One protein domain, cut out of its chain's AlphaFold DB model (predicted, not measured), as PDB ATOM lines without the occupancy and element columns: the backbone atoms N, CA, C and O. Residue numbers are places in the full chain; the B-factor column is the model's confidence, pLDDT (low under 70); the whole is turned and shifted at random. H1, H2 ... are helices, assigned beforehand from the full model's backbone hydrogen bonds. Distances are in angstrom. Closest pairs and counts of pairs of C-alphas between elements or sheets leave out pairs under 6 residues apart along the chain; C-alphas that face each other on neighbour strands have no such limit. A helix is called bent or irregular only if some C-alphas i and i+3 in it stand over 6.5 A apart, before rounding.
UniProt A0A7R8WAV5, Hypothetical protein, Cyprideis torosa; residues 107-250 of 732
ATOM      1  N   GLU A 107      23.831 -90.418-100.895       68.25
ATOM      2  CA  GLU A 107      22.911 -89.529-101.620       68.25
ATOM      3  C   GLU A 107      21.435 -89.902-101.401       68.25
ATOM      4  O   GLU A 107      20.589 -89.030-101.186       68.25
ATOM      5  N   ASP A 108      21.131 -91.202-101.362       68.62
ATOM      6  CA  ASP A 108      19.789 -91.712-101.050       68.62
ATOM      7  C   ASP A 108      19.395 -91.391 -99.608       68.62
ATOM      8  O   ASP A 108      18.234 -91.107 -99.311       68.62
ATOM      9  N   THR A 109      20.367 -91.426 -98.697       72.69
ATOM     10  CA  THR A 109      20.144 -91.109 -97.284       72.69
ATOM     11  C   THR A 109      19.810 -89.627 -97.108       72.69
ATOM     12  O   THR A 109      18.844 -89.304 -96.419       72.69
ATOM     13  N   ILE A 110      20.542 -88.734 -97.780       73.00
ATOM     14  CA  ILE A 110      20.291 -87.283 -97.763       73.00
ATOM     15  C   ILE A 110      18.941 -86.949 -98.393       73.00
ATOM     16  O   ILE A 110      18.138 -86.237 -97.790       73.00
ATOM     17  N   SER A 111      18.641 -87.544 -99.548       70.19
ATOM     18  CA  SER A 111      17.360 -87.361-100.234       70.19
ATOM     19  C   SER A 111      16.177 -87.779 -99.354       70.19
ATOM     20  O   SER A 111      15.167 -87.081 -99.293       70.19
ATOM     21  N   ARG A 112      16.304 -88.877 -98.594       71.44
ATOM     22  CA  ARG A 112      15.267 -89.312 -97.641       71.44
ATOM     23  C   ARG A 112      15.094 -88.350 -96.467       71.44
ATOM     24  O   ARG A 112      13.962 -88.161 -96.031       71.44
ATOM     25  N   ILE A 113      16.176 -87.746 -95.967       73.50
ATOM     26  CA  ILE A 113      16.114 -86.768 -94.869       73.50
ATOM     27  C   ILE A 113      15.372 -85.507 -95.319       73.50
ATOM     28  O   ILE A 113      14.444 -85.076 -94.638       73.50
ATOM     29  N   VAL A 114      15.721 -84.972 -96.491       69.75
ATOM     30  CA  VAL A 114      15.099 -83.765 -97.061       69.75
ATOM     31  C   VAL A 114      13.617 -83.993 -97.376       69.75
ATOM     32  O   VAL A 114      12.781 -83.125 -97.141       69.75
ATOM     33  N   LEU A 115      13.263 -85.188 -97.855       74.19
ATOM     34  CA  LEU A 115      11.880 -85.567 -98.162       74.19
ATOM     35  C   LEU A 115      11.062 -85.986 -96.921       74.19
ATOM     36  O   LEU A 115       9.914 -86.410 -97.069       74.19
ATOM     37  N   GLY A 116      11.629 -85.913 -95.708       62.22
ATOM     38  CA  GLY A 116      10.944 -86.269 -94.456       62.22
ATOM     39  C   GLY A 116      10.603 -87.760 -94.313       62.22
ATOM     40  O   GLY A 116       9.707 -88.128 -93.552       62.22
ATOM     41  N   GLN A 117      11.285 -88.632 -95.056       70.50
ATOM     42  CA  GLN A 117      11.075 -90.081 -95.050       70.50
ATOM     43  C   GLN A 117      11.847 -90.750 -93.898       70.50
ATOM     44  O   GLN A 117      12.836 -90.200 -93.419       70.50
ATOM     45  N   PRO A 118      11.450 -91.950 -93.426       59.00
ATOM     46  CA  PRO A 118      12.201 -92.650 -92.387       59.00
ATOM     47  C   PRO A 118      13.614 -92.999 -92.879       59.00
ATOM     48  O   PRO A 118      13.786 -93.743 -93.847       59.00
ATOM     49  N   TYR A 119      14.627 -92.483 -92.187       70.19
ATOM     50  CA  TYR A 119      16.042 -92.694 -92.492       70.19
ATOM     51  C   TYR A 119      16.788 -93.289 -91.288       70.19
ATOM     52  O   TYR A 119      16.346 -93.178 -90.144       70.19
ATOM     53  N   SER A 120      17.932 -93.929 -91.542       69.50
ATOM     54  CA  SER A 120      18.856 -94.384 -90.498       69.50
ATOM     55  C   SER A 120      20.266 -93.934 -90.844       69.50
ATOM     56  O   SER A 120      20.770 -94.254 -91.914       69.50
ATOM     57  N   LEU A 121      20.902 -93.202 -89.932       66.75
ATOM     58  CA  LEU A 121      22.304 -92.797 -90.060       66.75
ATOM     59  C   LEU A 121      23.265 -93.883 -89.538       66.75
ATOM     60  O   LEU A 121      24.458 -93.838 -89.803       66.75
ATOM     61  N   GLU A 122      22.753 -94.898 -88.828       64.69
ATOM     62  CA  GLU A 122      23.551 -95.977 -88.217       64.69
ATOM     63  C   GLU A 122      24.070 -97.026 -89.220       64.69
ATOM     64  O   GLU A 122      24.868 -97.901 -88.852       64.69
ATOM     65  N   SER A 123      23.614 -96.963 -90.475       63.44
ATOM     66  CA  SER A 123      24.100 -97.801 -91.578       63.44
ATOM     67  C   SER A 123      25.488 -97.386 -92.070       63.44
ATOM     68  O   SER A 123      26.235 -98.250 -92.521       63.44
ATOM     69  N   HIS A 124      25.859 -96.110 -91.912       64.06
ATOM     70  CA  HIS A 124      27.142 -95.542 -92.345       64.06
ATOM     71  C   HIS A 124      28.175 -95.656 -91.221       64.06
ATOM     72  O   HIS A 124      28.281 -94.810 -90.327       64.06
ATOM     73  N   ARG A 125      28.904 -96.776 -91.196       65.81
ATOM     74  CA  ARG A 125      29.791 -97.135 -90.073       65.81
ATOM     75  C   ARG A 125      31.247 -96.778 -90.329       65.81
ATOM     76  O   ARG A 125      31.990 -96.606 -89.358       65.81
ATOM     77  N   ARG A 126      31.661 -96.682 -91.595       76.00
ATOM     78  CA  ARG A 126      33.054 -96.394 -91.965       76.00
ATOM     79  C   ARG A 126      33.356 -94.903 -91.839       76.00
ATOM     80  O   ARG A 126      32.462 -94.071 -91.947       76.00
ATOM     81  N   LEU A 127      34.623 -94.572 -91.583       70.81
ATOM     82  CA  LEU A 127      35.068 -93.178 -91.480       70.81
ATOM     83  C   LEU A 127      34.833 -92.437 -92.808       70.81
ATOM     84  O   LEU A 127      34.277 -91.349 -92.787       70.81
ATOM     85  N   ASP A 128      35.144 -93.083 -93.934       72.94
ATOM     86  CA  ASP A 128      35.014 -92.514 -95.285       72.94
ATOM     87  C   ASP A 128      33.547 -92.282 -95.700       72.94
ATOM     88  O   ASP A 128      33.216 -91.322 -96.387       72.94
ATOM     89  N   GLU A 129      32.627 -93.133 -95.235       76.62
ATOM     90  CA  GLU A 129      31.180 -92.939 -95.442       76.62
ATOM     91  C   GLU A 129      30.665 -91.750 -94.620       76.62
ATOM     92  O   GLU A 129      29.791 -91.009 -95.058       76.62
ATOM     93  N   LYS A 130      31.227 -91.546 -93.424       78.38
ATOM     94  CA  LYS A 130      30.884 -90.435 -92.530       78.38
ATOM     95  C   LYS A 130      31.422 -89.094 -93.019       78.38
ATOM     96  O   LYS A 130      30.756 -88.085 -92.804       78.38
ATOM     97  N   THR A 131      32.589 -89.075 -93.667       79.62
ATOM     98  CA  THR A 131      33.110 -87.870 -94.330       79.62
ATOM     99  C   THR A 131      32.275 -87.529 -95.555       79.62
ATOM    100  O   THR A 131      31.809 -86.400 -95.661       79.62
ATOM    101  N   ALA A 132      31.967 -88.522 -96.397       79.12
ATOM    102  CA  ALA A 132      31.103 -88.336 -97.561       79.12
ATOM    103  C   ALA A 132      29.695 -87.854 -97.168       79.12
ATOM    104  O   ALA A 132      29.119 -87.005 -97.841       79.12
ATOM    105  N   LEU A 133      29.148 -88.351 -96.053       80.88
ATOM    106  CA  LEU A 133      27.857 -87.909 -95.518       80.88
ATOM    107  C   LEU A 133      27.881 -86.448 -95.052       80.88
ATOM    108  O   LEU A 133      26.899 -85.737 -95.250       80.88
ATOM    109  N   LEU A 134      28.983 -85.998 -94.443       80.31
ATOM    110  CA  LEU A 134      29.147 -84.604 -94.035       80.31
ATOM    111  C   LEU A 134      29.311 -83.691 -95.256       80.31
ATOM    112  O   LEU A 134      28.608 -82.694 -95.355       80.31
ATOM    113  N   GLU A 135      30.167 -84.053 -96.210       80.75
ATOM    114  CA  GLU A 135      30.389 -83.280 -97.441       80.75
ATOM    115  C   GLU A 135      29.117 -83.167 -98.287       80.75
ATOM    116  O   GLU A 135      28.771 -82.085 -98.756       80.75
ATOM    117  N   ALA A 136      28.365 -84.257 -98.432       79.12
ATOM    118  CA  ALA A 136      27.120 -84.240 -99.185       79.12
ATOM    119  C   ALA A 136      26.004 -83.461 -98.457       79.12
ATOM    120  O   ALA A 136      25.191 -82.813 -99.115       79.12
ATOM    121  N   ALA A 137      25.987 -83.448 -97.117       78.69
ATOM    122  CA  ALA A 137      25.094 -82.578 -96.345       78.69
ATOM    123  C   ALA A 137      25.454 -81.089 -96.496       78.69
ATOM    124  O   ALA A 137      24.559 -80.256 -96.630       78.69
ATOM    125  N   MET A 138      26.750 -80.764 -96.530       78.56
ATOM    126  CA  MET A 138      27.254 -79.405 -96.756       78.56
ATOM    127  C   MET A 138      26.929 -78.910 -98.173       78.56
ATOM    128  O   MET A 138      26.432 -77.802 -98.330       78.56
ATOM    129  N   ASN A 139      27.103 -79.755 -99.197       80.00
ATOM    130  CA  ASN A 139      26.747 -79.428-100.585       80.00
ATOM    131  C   ASN A 139      25.251 -79.131-100.773       80.00
ATOM    132  O   ASN A 139      24.877 -78.433-101.713       80.00
ATOM    133  N   PHE A 140      24.393 -79.671 -99.903       76.62
ATOM    134  CA  PHE A 140      22.952 -79.429 -99.945       76.62
ATOM    135  C   PHE A 140      22.545 -78.117 -99.249       76.62
ATOM    136  O   PHE A 140      21.513 -77.544 -99.590       76.62
ATOM    137  N   GLY A 141      23.335 -77.635 -98.282       71.06
ATOM    138  CA  GLY A 141      23.127 -76.341 -97.617       71.06
ATOM    139  C   GLY A 141      21.952 -76.266 -96.628       71.06
ATOM    140  O   GLY A 141      21.581 -75.170 -96.214       71.06
ATOM    141  N   ASP A 142      21.350 -77.394 -96.230       75.69
ATOM    142  CA  ASP A 142      20.268 -77.425 -95.228       75.69
ATOM    143  C   ASP A 142      20.833 -77.545 -93.800       75.69
ATOM    144  O   ASP A 142      21.418 -78.563 -93.419       75.69
ATOM    145  N   GLY A 143      20.613 -76.516 -92.976       72.00
ATOM    146  CA  GLY A 143      21.089 -76.462 -91.590       72.00
ATOM    147  C   GLY A 143      20.568 -77.592 -90.690       72.00
ATOM    148  O   GLY A 143      21.311 -78.082 -89.838       72.00
ATOM    149  N   ASN A 144      19.339 -78.079 -90.903       73.50
ATOM    150  CA  ASN A 144      18.777 -79.186 -90.117       73.50
ATOM    151  C   ASN A 144      19.440 -80.521 -90.471       73.50
ATOM    152  O   ASN A 144      19.697 -81.349 -89.591       73.50
ATOM    153  N   LEU A 145      19.735 -80.720 -91.757       77.25
ATOM    154  CA  LEU A 145      20.457 -81.886 -92.260       77.25
ATOM    155  C   LEU A 145      21.892 -81.904 -91.722       77.25
ATOM    156  O   LEU A 145      22.330 -82.915 -91.169       77.25
ATOM    157  N   ILE A 146      22.592 -80.770 -91.823       79.31
ATOM    158  CA  ILE A 146      23.953 -80.593 -91.308       79.31
ATOM    159  C   ILE A 146      23.986 -80.886 -89.801       79.31
ATOM    160  O   ILE A 146      24.795 -81.695 -89.347       79.31
ATOM    161  N   LEU A 147      23.057 -80.325 -89.021       79.06
ATOM    162  CA  LEU A 147      22.977 -80.568 -87.580       79.06
ATOM    163  C   LEU A 147      22.697 -82.043 -87.242       79.06
ATOM    164  O   LEU A 147      23.338 -82.606 -86.352       79.06
ATOM    165  N   ALA A 148      21.770 -82.700 -87.946       77.00
ATOM    166  CA  ALA A 148      21.443 -84.110 -87.715       77.00
ATOM    167  C   ALA A 148      22.643 -85.037 -87.973       77.00
ATOM    168  O   ALA A 148      22.914 -85.944 -87.173       77.00
ATOM    169  N   VAL A 149      23.393 -84.780 -89.050       80.25
ATOM    170  CA  VAL A 149      24.624 -85.509 -89.382       80.25
ATOM    171  C   VAL A 149      25.705 -85.232 -88.336       80.25
ATOM    172  O   VAL A 149      26.260 -86.176 -87.774       80.25
ATOM    173  N   VAL A 150      25.947 -83.970 -87.974       81.12
ATOM    174  CA  VAL A 150      26.956 -83.602 -86.966       81.12
ATOM    175  C   VAL A 150      26.642 -84.214 -85.594       81.12
ATOM    176  O   VAL A 150      27.538 -84.744 -84.938       81.12
ATOM    177  N   LEU A 151      25.373 -84.259 -85.173       79.25
ATOM    178  CA  LEU A 151      24.963 -84.926 -83.930       79.25
ATOM    179  C   LEU A 151      25.177 -86.444 -83.968       79.25
ATOM    180  O   LEU A 151      25.523 -87.047 -82.946       79.25
ATOM    181  N   HIS A 152      24.986 -87.077 -85.127       80.81
ATOM    182  CA  HIS A 152      25.296 -88.491 -85.316       80.81
ATOM    183  C   HIS A 152      26.811 -88.752 -85.258       80.81
ATOM    184  O   HIS A 152      27.258 -89.701 -84.603       80.81
ATOM    185  N   LEU A 153      27.617 -87.889 -85.878       78.94
ATOM    186  CA  LEU A 153      29.078 -87.951 -85.816       78.94
ATOM    187  C   LEU A 153      29.586 -87.753 -84.379       78.94
ATOM    188  O   LEU A 153      30.412 -88.541 -83.920       78.94
ATOM    189  N   ALA A 154      29.020 -86.801 -83.632       75.25
ATOM    190  CA  ALA A 154      29.383 -86.521 -82.241       75.25
ATOM    191  C   ALA A 154      29.114 -87.706 -81.295       75.25
ATOM    192  O   ALA A 154      29.845 -87.912 -80.328       75.25
ATOM    193  N   ARG A 155      28.073 -88.507 -81.566       79.81
ATOM    194  CA  ARG A 155      27.734 -89.705 -80.772       79.81
ATOM    195  C   ARG A 155      28.524 -90.948 -81.175       79.81
ATOM    196  O   ARG A 155      28.681 -91.851 -80.359       79.81
ATOM    197  N   SER A 156      28.957 -91.027 -82.430       75.81
ATOM    198  CA  SER A 156      29.510 -92.252 -83.017       75.81
ATOM    199  C   SER A 156      31.033 -92.244 -83.180       75.81
ATOM    200  O   SER A 156      31.615 -93.302 -83.425       75.81
ATOM    201  N   LEU A 157      31.687 -91.085 -83.065       75.81
ATOM    202  CA  LEU A 157      33.135 -90.926 -83.210       75.81
ATOM    203  C   LEU A 157      33.809 -90.551 -81.886       75.81
ATOM    204  O   LEU A 157      33.217 -89.934 -81.004       75.81
ATOM    205  N   LYS A 158      35.096 -90.906 -81.756       77.00
ATOM    206  CA  LYS A 158      35.937 -90.419 -80.653       77.00
ATOM    207  C   LYS A 158      36.138 -88.900 -80.787       77.00
ATOM    208  O   LYS A 158      36.289 -88.439 -81.920       77.00
ATOM    209  N   PRO A 159      36.254 -88.139 -79.680       70.25
ATOM    210  CA  PRO A 159      36.369 -86.680 -79.721       70.25
ATOM    211  C   PRO A 159      37.475 -86.154 -80.646       70.25
ATOM    212  O   PRO A 159      37.256 -85.183 -81.353       70.25
ATOM    213  N   SER A 160      38.636 -86.815 -80.709       70.25
ATOM    214  CA  SER A 160      39.740 -86.423 -81.598       70.25
ATOM    215  C   SER A 160      39.419 -86.572 -83.090       70.25
ATOM    216  O   SER A 160      39.795 -85.715 -83.881       70.25
ATOM    217  N   LEU A 161      38.700 -87.631 -83.475       73.38
ATOM    218  CA  LEU A 161      38.301 -87.879 -84.864       73.38
ATOM    219  C   LEU A 161      37.122 -86.999 -85.272       73.38
ATOM    220  O   LEU A 161      37.104 -86.475 -86.377       73.38
ATOM    221  N   PHE A 162      36.170 -86.791 -84.363       77.69
ATOM    222  CA  PHE A 162      35.082 -85.841 -84.569       77.69
ATOM    223  C   PHE A 162      35.625 -84.428 -84.828       77.69
ATOM    224  O   PHE A 162      35.227 -83.785 -85.792       77.69
ATOM    225  N   ARG A 163      36.607 -83.986 -84.028       70.12
ATOM    226  CA  ARG A 163      37.294 -82.697 -84.215       70.12
ATOM    227  C   ARG A 163      37.981 -82.613 -85.578       70.12
ATOM    228  O   ARG A 163      37.753 -81.649 -86.294       70.12
ATOM    229  N   ALA A 164      38.768 -83.623 -85.952       74.38
ATOM    230  CA  ALA A 164      39.501 -83.630 -87.222       74.38
ATOM    231  C   ALA A 164      38.582 -83.549 -88.456       74.38
ATOM    232  O   ALA A 164      38.971 -82.961 -89.458       74.38
ATOM    233  N   LEU A 165      37.374 -84.115 -88.372       76.75
ATOM    234  CA  LEU A 165      36.404 -84.109 -89.467       76.75
ATOM    235  C   LEU A 165      35.554 -82.842 -89.532       76.75
ATOM    236  O   LEU A 165      35.191 -82.422 -90.618       76.75
ATOM    237  N   VAL A 166      35.212 -82.244 -88.391       75.69
ATOM    238  CA  VAL A 166      34.297 -81.091 -88.336       75.69
ATOM    239  C   VAL A 166      35.049 -79.756 -88.408       75.69
ATOM    240  O   VAL A 166      34.518 -78.794 -88.952       75.69
ATOM    241  N   HIS A 167      36.303 -79.700 -87.942       72.94
ATOM    242  CA  HIS A 167      37.140 -78.492 -87.964       72.94
ATOM    243  C   HIS A 167      37.262 -77.813 -89.346       72.94
ATOM    244  O   HIS A 167      37.203 -76.586 -89.391       72.94
ATOM    245  N   PRO A 168      37.424 -78.537 -90.475       76.69
ATOM    246  CA  PRO A 168      37.530 -77.912 -91.797       76.69
ATOM    247  C   PRO A 168      36.235 -77.235 -92.275       76.69
ATOM    248  O   PRO A 168      36.281 -76.421 -93.194       76.69
ATOM    249  N   HIS A 169      35.083 -77.553 -91.671       79.56
ATOM    250  CA  HIS A 169      33.765 -77.121 -92.137       79.56
ATOM    251  C   HIS A 169      33.139 -76.100 -91.175       79.56
ATOM    252  O   HIS A 169      32.475 -76.453 -90.200       79.56
ATOM    253  N   ALA A 170      33.316 -74.808 -91.469       71.19
ATOM    254  CA  ALA A 170      32.853 -73.710 -90.613       71.19
ATOM    255  C   ALA A 170      31.326 -73.695 -90.369       71.19
ATOM    256  O   ALA A 170      30.886 -73.334 -89.276       71.19
ATOM    257  N   GLU A 171      30.514 -74.113 -91.346       71.56
ATOM    258  CA  GLU A 171      29.044 -74.107 -91.236       71.56
ATOM    259  C   GLU A 171      28.535 -75.203 -90.294       71.56
ATOM    260  O   GLU A 171      27.703 -74.940 -89.428       71.56
ATOM    261  N   ALA A 172      29.102 -76.412 -90.386       76.56
ATOM    262  CA  ALA A 172      28.795 -77.525 -89.487       76.56
ATOM    263  C   ALA A 172      29.078 -77.177 -88.020       76.56
ATOM    264  O   ALA A 172      28.345 -77.571 -87.110       76.56
ATOM    265  N   VAL A 173      30.130 -76.396 -87.798       74.75
ATOM    266  CA  VAL A 173      30.548 -75.925 -86.477       74.75
ATOM    267  C   VAL A 173      29.584 -74.876 -85.952       74.75
ATOM    268  O   VAL A 173      29.145 -74.985 -84.812       74.75
ATOM    269  N   SER A 174      29.240 -73.887 -86.780       75.25
ATOM    270  CA  SER A 174      28.282 -72.836 -86.429       75.25
ATOM    271  C   SER A 174      26.940 -73.440 -85.989       75.25
ATOM    272  O   SER A 174      26.456 -73.153 -84.894       75.25
ATOM    273  N   GLN A 175      26.411 -74.390 -86.770       78.62
ATOM    274  CA  GLN A 175      25.165 -75.101 -86.456       78.62
ATOM    275  C   GLN A 175      25.267 -75.940 -85.171       78.62
ATOM    276  O   GLN A 175      24.332 -75.990 -84.370       78.62
ATOM    277  N   TYR A 176      26.413 -76.581 -84.926       79.75
ATOM    278  CA  TYR A 176      26.621 -77.381 -83.719       79.75
ATOM    279  C   TYR A 176      26.769 -76.530 -82.452       79.75
ATOM    280  O   TYR A 176      26.212 -76.879 -81.410       79.75
ATOM    281  N   VAL A 177      27.475 -75.400 -82.534       76.94
ATOM    282  CA  VAL A 177      27.602 -74.435 -81.433       76.94
ATOM    283  C   VAL A 177      26.245 -73.811 -81.119       76.94
ATOM    284  O   VAL A 177      25.856 -73.795 -79.952       76.94
ATOM    285  N   ALA A 178      25.477 -73.405 -82.137       76.50
ATOM    286  CA  ALA A 178      24.117 -72.892 -81.967       76.50
ATOM    287  C   ALA A 178      23.210 -73.898 -81.229       76.50
ATOM    288  O   ALA A 178      22.558 -73.544 -80.246       76.50
ATOM    289  N   TYR A 179      23.257 -75.177 -81.616       79.00
ATOM    290  CA  TYR A 179      22.531 -76.249 -80.929       79.00
ATOM    291  C   TYR A 179      22.946 -76.428 -79.457       79.00
ATOM    292  O   TYR A 179      22.104 -76.653 -78.583       79.00
ATOM    293  N   LEU A 180      24.245 -76.353 -79.153       77.75
ATOM    294  CA  LEU A 180      24.739 -76.471 -77.776       77.75
ATOM    295  C   LEU A 180      24.316 -75.273 -76.914       77.75
ATOM    296  O   LEU A 180      23.967 -75.463 -75.744       77.75
ATOM    297  N   CYS A 181      24.295 -74.071 -77.494       73.94
ATOM    298  CA  CYS A 181      23.798 -72.859 -76.847       73.94
ATOM    299  C   CYS A 181      22.296 -72.956 -76.540       73.94
ATOM    300  O   CYS A 181      21.898 -72.691 -75.405       73.94
ATOM    301  N   GLU A 182      21.472 -73.434 -77.480       74.50
ATOM    302  CA  GLU A 182      20.023 -73.624 -77.278       74.50
ATOM    303  C   GLU A 182      19.720 -74.599 -76.124       74.50
ATOM    304  O   GLU A 182      18.787 -74.412 -75.339       74.50
ATOM    305  N   ARG A 183      20.564 -75.623 -75.952       75.31
ATOM    306  CA  ARG A 183      20.445 -76.608 -74.863       75.31
ATOM    307  C   ARG A 183      21.111 -76.187 -73.554       75.31
ATOM    308  O   ARG A 183      21.095 -76.970 -72.603       75.31
ATOM    309  N   ARG A 184      21.662 -74.969 -73.484       72.50
ATOM    310  CA  ARG A 184      22.398 -74.423 -72.328       72.50
ATOM    311  C   ARG A 184      23.620 -75.262 -71.929       72.50
ATOM    312  O   ARG A 184      24.062 -75.227 -70.782       72.50
ATOM    313  N   GLU A 185      24.191 -76.020 -72.864       78.75
ATOM    314  CA  GLU A 185      25.403 -76.823 -72.653       78.75
ATOM    315  C   GLU A 185      26.668 -75.993 -72.946       78.75
ATOM    316  O   GLU A 185      27.558 -76.400 -73.695       78.75
ATOM    317  N   TYR A 186      26.754 -74.811 -72.334       78.69
ATOM    318  CA  TYR A 186      27.740 -73.783 -72.666       78.69
ATOM    319  C   TYR A 186      29.200 -74.219 -72.486       78.69
ATOM    320  O   TYR A 186      30.053 -73.883 -73.300       78.69
ATOM    321  N   GLN A 187      29.485 -75.042 -71.473       78.56
ATOM    322  CA  GLN A 187      30.841 -75.542 -71.228       78.56
ATOM    323  C   GLN A 187      31.369 -76.387 -72.396       78.56
ATOM    324  O   GLN A 187      32.554 -76.341 -72.714       78.56
ATOM    325  N   LYS A 188      30.483 -77.148 -73.050       76.50
ATOM    326  CA  LYS A 188      30.846 -77.958 -74.218       76.50
ATOM    327  C   LYS A 188      30.992 -77.095 -75.463       76.50
ATOM    328  O   LYS A 188      31.876 -77.363 -76.266       76.50
ATOM    329  N   ALA A 189      30.163 -76.061 -75.609       77.75
ATOM    330  CA  ALA A 189      30.296 -75.092 -76.694       77.75
ATOM    331  C   ALA A 189      31.643 -74.347 -76.620       77.75
ATOM    332  O   ALA A 189      32.340 -74.258 -77.625       77.75
ATOM    333  N   LEU A 190      32.061 -73.916 -75.424       78.56
ATOM    334  CA  LEU A 190      33.375 -73.300 -75.197       78.56
ATOM    335  C   LEU A 190      34.536 -74.260 -75.481       78.56
ATOM    336  O   LEU A 190      35.512 -73.864 -76.112       78.56
ATOM    337  N   GLU A 191      34.430 -75.526 -75.054       77.62
ATOM    338  CA  GLU A 191      35.444 -76.540 -75.369       77.62
ATOM    339  C   GLU A 191      35.579 -76.704 -76.890       77.62
ATOM    340  O   GLU A 191      36.686 -76.675 -77.417       77.62
ATOM    341  N   VAL A 192      34.456 -76.820 -77.606       75.00
ATOM    342  CA  VAL A 192      34.430 -76.959 -79.070       75.00
ATOM    343  C   VAL A 192      35.040 -75.737 -79.764       75.00
ATOM    344  O   VAL A 192      35.854 -75.922 -80.663       75.00
ATOM    345  N   LEU A 193      34.714 -74.515 -79.333       75.75
ATOM    346  CA  LEU A 193      35.252 -73.280 -79.918       75.75
ATOM    347  C   LEU A 193      36.764 -73.120 -79.679       75.75
ATOM    348  O   LEU A 193      37.505 -72.844 -80.626       75.75
ATOM    349  N   GLY A 194      37.245 -73.375 -78.457       72.44
ATOM    350  CA  GLY A 194      38.678 -73.294 -78.133       72.44
ATOM    351  C   GLY A 194      39.513 -74.358 -78.854       72.44
ATOM    352  O   GLY A 194      40.605 -74.101 -79.351       72.44
ATOM    353  N   LEU A 195      38.973 -75.566 -79.027       67.19
ATOM    354  CA  LEU A 195      39.645 -76.631 -79.783       67.19
ATOM    355  C   LEU A 195      39.771 -76.352 -81.282       67.19
ATOM    356  O   LEU A 195      40.526 -77.042 -81.967       67.19
ATOM    357  N   MET A 196      39.021 -75.379 -81.783       65.88
ATOM    358  CA  MET A 196      39.022 -74.966 -83.177       65.88
ATOM    359  C   MET A 196      39.867 -73.723 -83.451       65.88
ATOM    360  O   MET A 196      39.877 -73.226 -84.574       65.88
ATOM    361  N   GLY A 197      40.539 -73.184 -82.429       65.94
ATOM    362  CA  GLY A 197      41.288 -71.936 -82.552       65.94
ATOM    363  C   GLY A 197      40.401 -70.705 -82.767       65.94
ATOM    364  O   GLY A 197      40.922 -69.636 -83.067       65.94
ATOM    365  N   LYS A 198      39.076 -70.828 -82.590       71.62
ATOM    366  CA  LYS A 198      38.118 -69.713 -82.592       71.62
ATOM    367  C   LYS A 198      38.000 -69.127 -81.187       71.62
ATOM    368  O   LYS A 198      36.933 -69.122 -80.573       71.62
ATOM    369  N   GLU A 199      39.137 -68.681 -80.663       74.00
ATOM    370  CA  GLU A 199      39.242 -68.115 -79.315       74.00
ATOM    371  C   GLU A 199      38.414 -66.825 -79.174       74.00
ATOM    372  O   GLU A 199      37.880 -66.555 -78.099       74.00
ATOM    373  N   ASP A 200      38.209 -66.089 -80.276       74.38
ATOM    374  CA  ASP A 200      37.362 -64.893 -80.302       74.38
ATOM    375  C   ASP A 200      35.895 -65.230 -79.989       74.38
ATOM    376  O   ASP A 200      35.306 -64.683 -79.057       74.38
ATOM    377  N   ASP A 201      35.316 -66.190 -80.717       76.31
ATOM    378  CA  ASP A 201      33.933 -66.648 -80.524       76.31
ATOM    379  C   ASP A 201      33.736 -67.242 -79.116       76.31
ATOM    380  O   ASP A 201      32.691 -67.055 -78.486       76.31
ATOM    381  N   ALA A 202      34.760 -67.923 -78.586       78.94
ATOM    382  CA  ALA A 202      34.754 -68.440 -77.222       78.94
ATOM    383  C   ALA A 202      34.726 -67.311 -76.176       78.94
ATOM    384  O   ALA A 202      34.001 -67.413 -75.182       78.94
ATOM    385  N   ALA A 203      35.466 -66.220 -76.397       76.94
ATOM    386  CA  ALA A 203      35.466 -65.058 -75.513       76.94
ATOM    387  C   ALA A 203      34.087 -64.368 -75.480       76.94
ATOM    388  O   ALA A 203      33.560 -64.101 -74.396       76.94
ATOM    389  N   TYR A 204      33.445 -64.161 -76.636       79.31
ATOM    390  CA  TYR A 204      32.090 -63.592 -76.697       79.31
ATOM    391  C   TYR A 204      31.033 -64.498 -76.060       79.31
ATOM    392  O   TYR A 204      30.170 -64.017 -75.321       79.31
ATOM    393  N   LEU A 205      31.126 -65.815 -76.264       78.25
ATOM    394  CA  LEU A 205      30.235 -66.764 -75.603       78.25
ATOM    395  C   LEU A 205      30.417 -66.726 -74.074       78.25
ATOM    396  O   LEU A 205      29.432 -66.723 -73.337       78.25
ATOM    397  N   GLN A 206      31.654 -66.616 -73.579       80.06
ATOM    398  CA  GLN A 206      31.944 -66.469 -72.147       80.06
ATOM    399  C   GLN A 206      31.367 -65.173 -71.553       80.06
ATOM    400  O   GLN A 206      30.889 -65.172 -70.412       80.06
ATOM    401  N   LEU A 207      31.363 -64.077 -72.315       77.81
ATOM    402  CA  LEU A 207      30.710 -62.829 -71.918       77.81
ATOM    403  C   LEU A 207      29.186 -62.999 -71.815       77.81
ATOM    404  O   LEU A 207      28.595 -62.615 -70.806       77.81
ATOM    405  N   ALA A 208      28.557 -63.645 -72.801       74.69
ATOM    406  CA  ALA A 208      27.120 -63.933 -72.795       74.69
ATOM    407  C   ALA A 208      26.710 -64.832 -71.609       74.69
ATOM    408  O   ALA A 208      25.715 -64.578 -70.927       74.69
ATOM    409  N   ILE A 209      27.520 -65.846 -71.294       74.88
ATOM    410  CA  ILE A 209      27.348 -66.700 -70.106       74.88
ATOM    411  C   ILE A 209      27.440 -65.857 -68.828       74.88
ATOM    412  O   ILE A 209      26.601 -65.974 -67.938       74.88
ATOM    413  N   SER A 210      28.431 -64.970 -68.739       73.31
ATOM    414  CA  SER A 210      28.626 -64.118 -67.558       73.31
ATOM    415  C   SER A 210      27.433 -63.184 -67.324       73.31
ATOM    416  O   SER A 210      26.992 -63.039 -66.185       73.31
ATOM    417  N   ASN A 211      26.851 -62.627 -68.391       71.81
ATOM    418  CA  ASN A 211      25.658 -61.778 -68.316       71.81
ATOM    419  C   ASN A 211      24.391 -62.566 -67.946       71.81
ATOM    420  O   ASN A 211      23.612 -62.122 -67.107       71.81
ATOM    421  N   THR A 212      24.203 -63.763 -68.509       69.31
ATOM    422  CA  THR A 212      23.019 -64.600 -68.236       69.31
ATOM    423  C   THR A 212      23.024 -65.210 -66.833       69.31
ATOM    424  O   THR A 212      21.973 -65.303 -66.200       69.31
ATOM    425  N   HIS A 213      24.191 -65.595 -66.307       65.25
ATOM    426  CA  HIS A 213      24.325 -66.084 -64.932       65.25
ATOM    427  C   HIS A 213      24.384 -64.951 -63.894       65.25
ATOM    428  O   HIS A 213      23.952 -65.155 -62.761       65.25
ATOM    429  N   GLY A 214      24.884 -63.771 -64.273       58.25
ATOM    430  CA  GLY A 214      24.981 -62.588 -63.415       58.25
ATOM    431  C   GLY A 214      23.694 -61.763 -63.292       58.25
ATOM    432  O   GLY A 214      23.635 -60.867 -62.455       58.25
ATOM    433  N   ALA A 215      22.653 -62.069 -64.071       59.28
ATOM    434  CA  ALA A 215      21.409 -61.292 -64.130       59.28
ATOM    435  C   ALA A 215      20.627 -61.211 -62.799       59.28
ATOM    436  O   ALA A 215      19.775 -60.344 -62.642       59.28
ATOM    437  N   SER A 216      20.900 -62.103 -61.838       59.53
ATOM    438  CA  SER A 216      20.199 -62.124 -60.545       59.53
ATOM    439  C   SER A 216      20.819 -61.217 -59.475       59.53
ATOM    440  O   SER A 216      20.115 -60.848 -58.540       59.53
ATOM    441  N   ASP A 217      22.122 -60.927 -59.546       70.62
ATOM    442  CA  ASP A 217      22.831 -60.113 -58.550       70.62
ATOM    443  C   ASP A 217      24.082 -59.488 -59.173       70.62
ATOM    444  O   ASP A 217      24.968 -60.184 -59.680       70.62
ATOM    445  N   VAL A 218      24.205 -58.168 -59.069       70.69
ATOM    446  CA  VAL A 218      25.316 -57.405 -59.646       70.69
ATOM    447  C   VAL A 218      26.663 -57.795 -59.029       70.69
ATOM    448  O   VAL A 218      27.693 -57.737 -59.704       70.69
ATOM    449  N   ALA A 219      26.692 -58.237 -57.767       74.38
ATOM    450  CA  ALA A 219      27.929 -58.736 -57.165       74.38
ATOM    451  C   ALA A 219      28.407 -60.030 -57.846       74.38
ATOM    452  O   ALA A 219      29.605 -60.186 -58.103       74.38
ATOM    453  N   SER A 220      27.474 -60.921 -58.191       76.69
ATOM    454  CA  SER A 220      27.763 -62.150 -58.935       76.69
ATOM    455  C   SER A 220      28.192 -61.862 -60.379       76.69
ATOM    456  O   SER A 220      29.150 -62.470 -60.860       76.69
ATOM    457  N   LEU A 221      27.577 -60.863 -61.027       77.69
ATOM    458  CA  LEU A 221      27.952 -60.396 -62.363       77.69
ATOM    459  C   LEU A 221      29.374 -59.821 -62.385       77.69
ATOM    460  O   LEU A 221      30.187 -60.212 -63.218       77.69
ATOM    461  N   LEU A 222      29.711 -58.946 -61.433       79.62
ATOM    462  CA  LEU A 222      31.061 -58.391 -61.286       79.62
ATOM    463  C   LEU A 222      32.114 -59.487 -61.097       79.62
ATOM    464  O   LEU A 222      33.196 -59.424 -61.685       79.62
ATOM    465  N   GLN A 223      31.804 -60.497 -60.284       81.94
ATOM    466  CA  GLN A 223      32.712 -61.612 -60.049       81.94
ATOM    467  C   GLN A 223      32.892 -62.471 -61.308       81.94
ATOM    468  O   GLN A 223      34.026 -62.833 -61.622       81.94
ATOM    469  N   ALA A 224      31.813 -62.751 -62.044       79.31
ATOM    470  CA  ALA A 224      31.858 -63.487 -63.308       79.31
ATOM    471  C   ALA A 224      32.645 -62.722 -64.388       79.31
ATOM    472  O   ALA A 224      33.535 -63.284 -65.025       79.31
ATOM    473  N   LEU A 225      32.419 -61.412 -64.530       80.31
ATOM    474  CA  LEU A 225      33.153 -60.574 -65.482       80.31
ATOM    475  C   LEU A 225      34.653 -60.494 -65.153       80.31
ATOM    476  O   LEU A 225      35.484 -60.582 -66.056       80.31
ATOM    477  N   LYS A 226      35.020 -60.375 -63.869       83.81
ATOM    478  CA  LYS A 226      36.428 -60.313 -63.433       83.81
ATOM    479  C   LYS A 226      37.161 -61.647 -63.549       83.81
ATOM    480  O   LYS A 226      38.331 -61.659 -63.929       83.81
ATOM    481  N   ARG A 227      36.511 -62.743 -63.149       82.69
ATOM    482  CA  ARG A 227      37.138 -64.067 -63.059       82.69
ATOM    483  C   ARG A 227      37.121 -64.807 -64.391       82.69
ATOM    484  O   ARG A 227      38.106 -65.464 -64.708       82.69
ATOM    485  N   ASP A 228      36.032 -64.681 -65.146       78.12
ATOM    486  CA  ASP A 228      35.757 -65.556 -66.282       78.12
ATOM    487  C   ASP A 228      35.824 -64.787 -67.612       78.12
ATOM    488  O   ASP A 228      36.552 -65.198 -68.505       78.12
ATOM    489  N   ALA A 229      35.169 -63.629 -67.765       76.50
ATOM    490  CA  ALA A 229      35.190 -62.909 -69.049       76.50
ATOM    491  C   ALA A 229      36.525 -62.180 -69.318       76.50
ATOM    492  O   ALA A 229      37.200 -62.444 -70.312       76.50
ATOM    493  N   LEU A 230      36.959 -61.284 -68.426       82.56
ATOM    494  CA  LEU A 230      38.118 -60.411 -68.660       82.56
ATOM    495  C   LEU A 230      39.433 -61.166 -68.965       82.56
ATOM    496  O   LEU A 230      40.168 -60.728 -69.855       82.56
ATOM    497  N   PRO A 231      39.774 -62.284 -68.290       84.69
ATOM    498  CA  PRO A 231      40.990 -63.034 -68.607       84.69
ATOM    499  C   PRO A 231      40.966 -63.676 -69.998       84.69
ATOM    500  O   PRO A 231      42.014 -63.742 -70.640       84.69
ATOM    501  N   HIS A 232      39.796 -64.106 -70.480       79.12
ATOM    502  CA  HIS A 232      39.636 -64.691 -71.815       79.12
ATOM    503  C   HIS A 232      39.873 -63.654 -72.923       79.12
ATOM    504  O   HIS A 232      40.631 -63.918 -73.855       79.12
ATOM    505  N   PHE A 233      39.341 -62.438 -72.770       81.38
ATOM    506  CA  PHE A 233      39.604 -61.339 -73.710       81.38
ATOM    507  C   PHE A 233      41.066 -60.865 -73.668       81.38
ATOM    508  O   PHE A 233      41.647 -60.561 -74.703       81.38
ATOM    509  N   LYS A 234      41.713 -60.863 -72.492       82.94
ATOM    510  CA  LYS A 234      43.140 -60.498 -72.365       82.94
ATOM    511  C   LYS A 234      44.101 -61.525 -72.961       82.94
ATOM    512  O   LYS A 234      45.209 -61.163 -73.345       82.94
ATOM    513  N   ARG A 235      43.723 -62.805 -72.965       81.88
ATOM    514  CA  ARG A 235      44.559 -63.902 -73.472       81.88
ATOM    515  C   ARG A 235      44.530 -64.003 -74.999       81.88
ATOM    516  O   ARG A 235      45.467 -64.556 -75.571       81.88
ATOM    517  N   THR A 236      43.486 -63.480 -75.636       79.75
ATOM    518  CA  THR A 236      43.236 -63.663 -77.067       79.75
ATOM    519  C   THR A 236      43.866 -62.529 -77.887       79.75
ATOM    520  O   THR A 236      43.508 -61.363 -77.696       79.75
ATOM    521  N   PRO A 237      44.833 -62.823 -78.779       70.31
ATOM    522  CA  PRO A 237      45.484 -61.809 -79.603       70.31
ATOM    523  C   PRO A 237      44.506 -61.305 -80.674       70.31
ATOM    524  O   PRO A 237      44.160 -62.038 -81.589       70.31
ATOM    525  N   GLY A 238      44.055 -60.057 -80.542       74.00
ATOM    526  CA  GLY A 238      43.039 -59.445 -81.412       74.00
ATOM    527  C   GLY A 238      41.943 -58.720 -80.631       74.00
ATOM    528  O   GLY A 238      41.439 -57.710 -81.101       74.00
ATOM    529  N   LEU A 239      41.681 -59.149 -79.389       78.50
ATOM    530  CA  LEU A 239      40.598 -58.635 -78.536       78.50
ATOM    531  C   LEU A 239      41.059 -57.682 -77.413       78.50
ATOM    532  O   LEU A 239      40.381 -57.481 -76.399       78.50
ATOM    533  N   ALA A 240      42.252 -57.097 -77.552       74.69
ATOM    534  CA  ALA A 240      42.822 -56.195 -76.543       74.69
ATOM    535  C   ALA A 240      41.976 -54.921 -76.356       74.69
ATOM    536  O   ALA A 240      41.902 -54.373 -75.255       74.69
ATOM    537  N   ALA A 241      41.331 -54.484 -77.435       70.31
ATOM    538  CA  ALA A 241      40.379 -53.391 -77.486       70.31
ATOM    539  C   ALA A 241      39.164 -53.657 -76.581       70.31
ATOM    540  O   ALA A 241      38.894 -52.913 -75.641       70.31
ATOM    541  N   GLU A 242      38.487 -54.774 -76.806       77.31
ATOM    542  CA  GLU A 242      37.293 -55.222 -76.098       77.31
ATOM    543  C   GLU A 242      37.597 -55.558 -74.634       77.31
ATOM    544  O   GLU A 242      36.788 -55.280 -73.747       77.31
ATOM    545  N   ALA A 243      38.799 -56.066 -74.344       77.12
ATOM    546  CA  ALA A 243      39.266 -56.278 -72.976       77.12
ATOM    547  C   ALA A 243      39.316 -54.971 -72.160       77.12
ATOM    548  O   ALA A 243      39.014 -54.982 -70.962       77.12
ATOM    549  N   ILE A 244      39.683 -53.844 -72.786       77.56
ATOM    550  CA  ILE A 244      39.662 -52.521 -72.140       77.56
ATOM    551  C   ILE A 244      38.217 -52.115 -71.828       77.56
ATOM    552  O   ILE A 244      37.951 -51.632 -70.730       77.56
ATOM    553  N   LEU A 245      37.285 -52.370 -72.747       77.06
ATOM    554  CA  LEU A 245      35.870 -52.013 -72.602       77.06
ATOM    555  C   LEU A 245      35.185 -52.804 -71.482       77.06
ATOM    556  O   LEU A 245      34.494 -52.230 -70.643       77.06
ATOM    557  N   ILE A 246      35.446 -54.110 -71.403       80.31
ATOM    558  CA  ILE A 246      34.969 -54.954 -70.297       80.31
ATOM    559  C   ILE A 246      35.571 -54.473 -68.969       80.31
ATOM    560  O   ILE A 246      34.873 -54.413 -67.957       80.31
ATOM    561  N   GLY A 247      36.848 -54.074 -68.969       80.44
ATOM    562  CA  GLY A 247      37.493 -53.450 -67.813       80.44
ATOM    563  C   GLY A 247      36.796 -52.160 -67.364       80.44
ATOM    564  O   GLY A 247      36.525 -51.996 -66.177       80.44
ATOM    565  N   GLN A 248      36.433 -51.284 -68.303       81.69
ATOM    566  CA  GLN A 248      35.686 -50.056 -68.016       81.69
ATOM    567  C   GLN A 248      34.281 -50.348 -67.468       81.69
ATOM    568  O   GLN A 248      33.852 -49.693 -66.521       81.69
ATOM    569  N   GLN A 249      33.581 -51.353 -67.997       81.94
ATOM    570  CA  GLN A 249      32.270 -51.753 -67.477       81.94
ATOM    571  C   GLN A 249      32.361 -52.255 -66.030       81.94
ATOM    572  O   GLN A 249      31.532 -51.909 -65.188       81.94
ATOM    573  N   ILE A 250      33.395 -53.040 -65.720       83.75
ATOM    574  CA  ILE A 250      33.683 -53.488 -64.356       83.75
ATOM    575  C   ILE A 250      33.943 -52.279 -63.445       83.75
ATOM    576  O   ILE A 250      33.317 -52.166 -62.391       83.75
TER     577      ILE A 250
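Overview. This is residues 107 to 250 of the 732 residues of the protein "Hypothetical protein" of Cyprideis torosa (UniProt A0A7R8WAV5). The helices make an elongated zigzag row: from H5 to H9 each folds back beside the one before, and at the H5 end the row continues into H2 and H3, a hairpin set crosswise to H5. H4 packs on one part of H3, and H1 packs on H2 and H3 at the far end from H9. The printed part has 144 residues, with nine named helices in the order H1 to H9 and no named strand; the class is all helix. The whole is loose, with a radius of gyration of the C-alphas of 18.4 A, and spans 55 by 30 by 25 A.

Along the chain. H1 holds residues 107 to 114, beginning at C-alpha 107 (22.911, -89.529, -101.620). H2 holds residues 127 to 140, 20.2 A long, and H3 residues 143 to 156, 19.8 A. H4 holds residues 159 to 166 and H5 residues 170 to 182, 18.5 A long, with C-alpha 170 at (32.853, -73.710, -90.613). H6 holds residues 186 to 194, H7 residues 199 to 214, 22.1 A, and H8 residues 218 to 235, 24.6 A. H8 has a kink of 30 degrees near residue 225 and is irregular, but only just: C-alphas 227 and 230 are 6.8 A apart. H9 holds residues 240 to 250, 15.5 A, ending at C-alpha 250 (33.683, -53.488, -64.356).

Arrangement. H3 is the hub, touching H1, H2, H4 and H5. H2 and H3 form a hairpin at a shallow tilt of 13 degrees, their closest C-alphas, of Ala 137 and Ile 146, 5.5 A apart. H1 touches H2 at a steep tilt of 51 degrees, closest at the C-alphas of Ile 110 and Ala 137, 6.9 A. H3 and H4, a hairpin, only just touch, with 3 pairs of C-alphas within 8 A, closest at Ala 154 and Phe 162, 6.2 A. H3 and H5 touch about perpendicular, at 82 degrees, with the C-alphas of Leu 147 and Gln 175 closest at 6.0 A. Hairpins follow: H5 and H6 at 20 degrees, closest C-alphas Val 177 and Ala 189, 5.5 A; H6 and H7 at 17 degrees, Leu 190 and Ala 202, 5.4 A; H7 and H8 at 5 degrees, Gly 214 and Leu 221, 3.8 A; H8 and H9 at 13 degrees, Phe 233 and Ala 243, 5.1 A. H5 and H7 are apart, as are H7 and H9. The helix packing is mostly aligned, only just, with 6 of 9 touching pairs at a shallow tilt. Every O i to N i+4 pair is within hydrogen-bond range in H1 to H7 and H9; in H8, 10 of 14 are.

Size, cuts and confidence. The two C-alphas farthest apart, of Asp 108 and Ala 219, are 55.5 A from each other. The printed part has no cut. The link from H1 to H2, residues 115 to 126, is long; the other links are tight. Mean pLDDT of the printed part is 75.1, and 19 residues are under 70, among them residues 120 to 125 and 212 to 216.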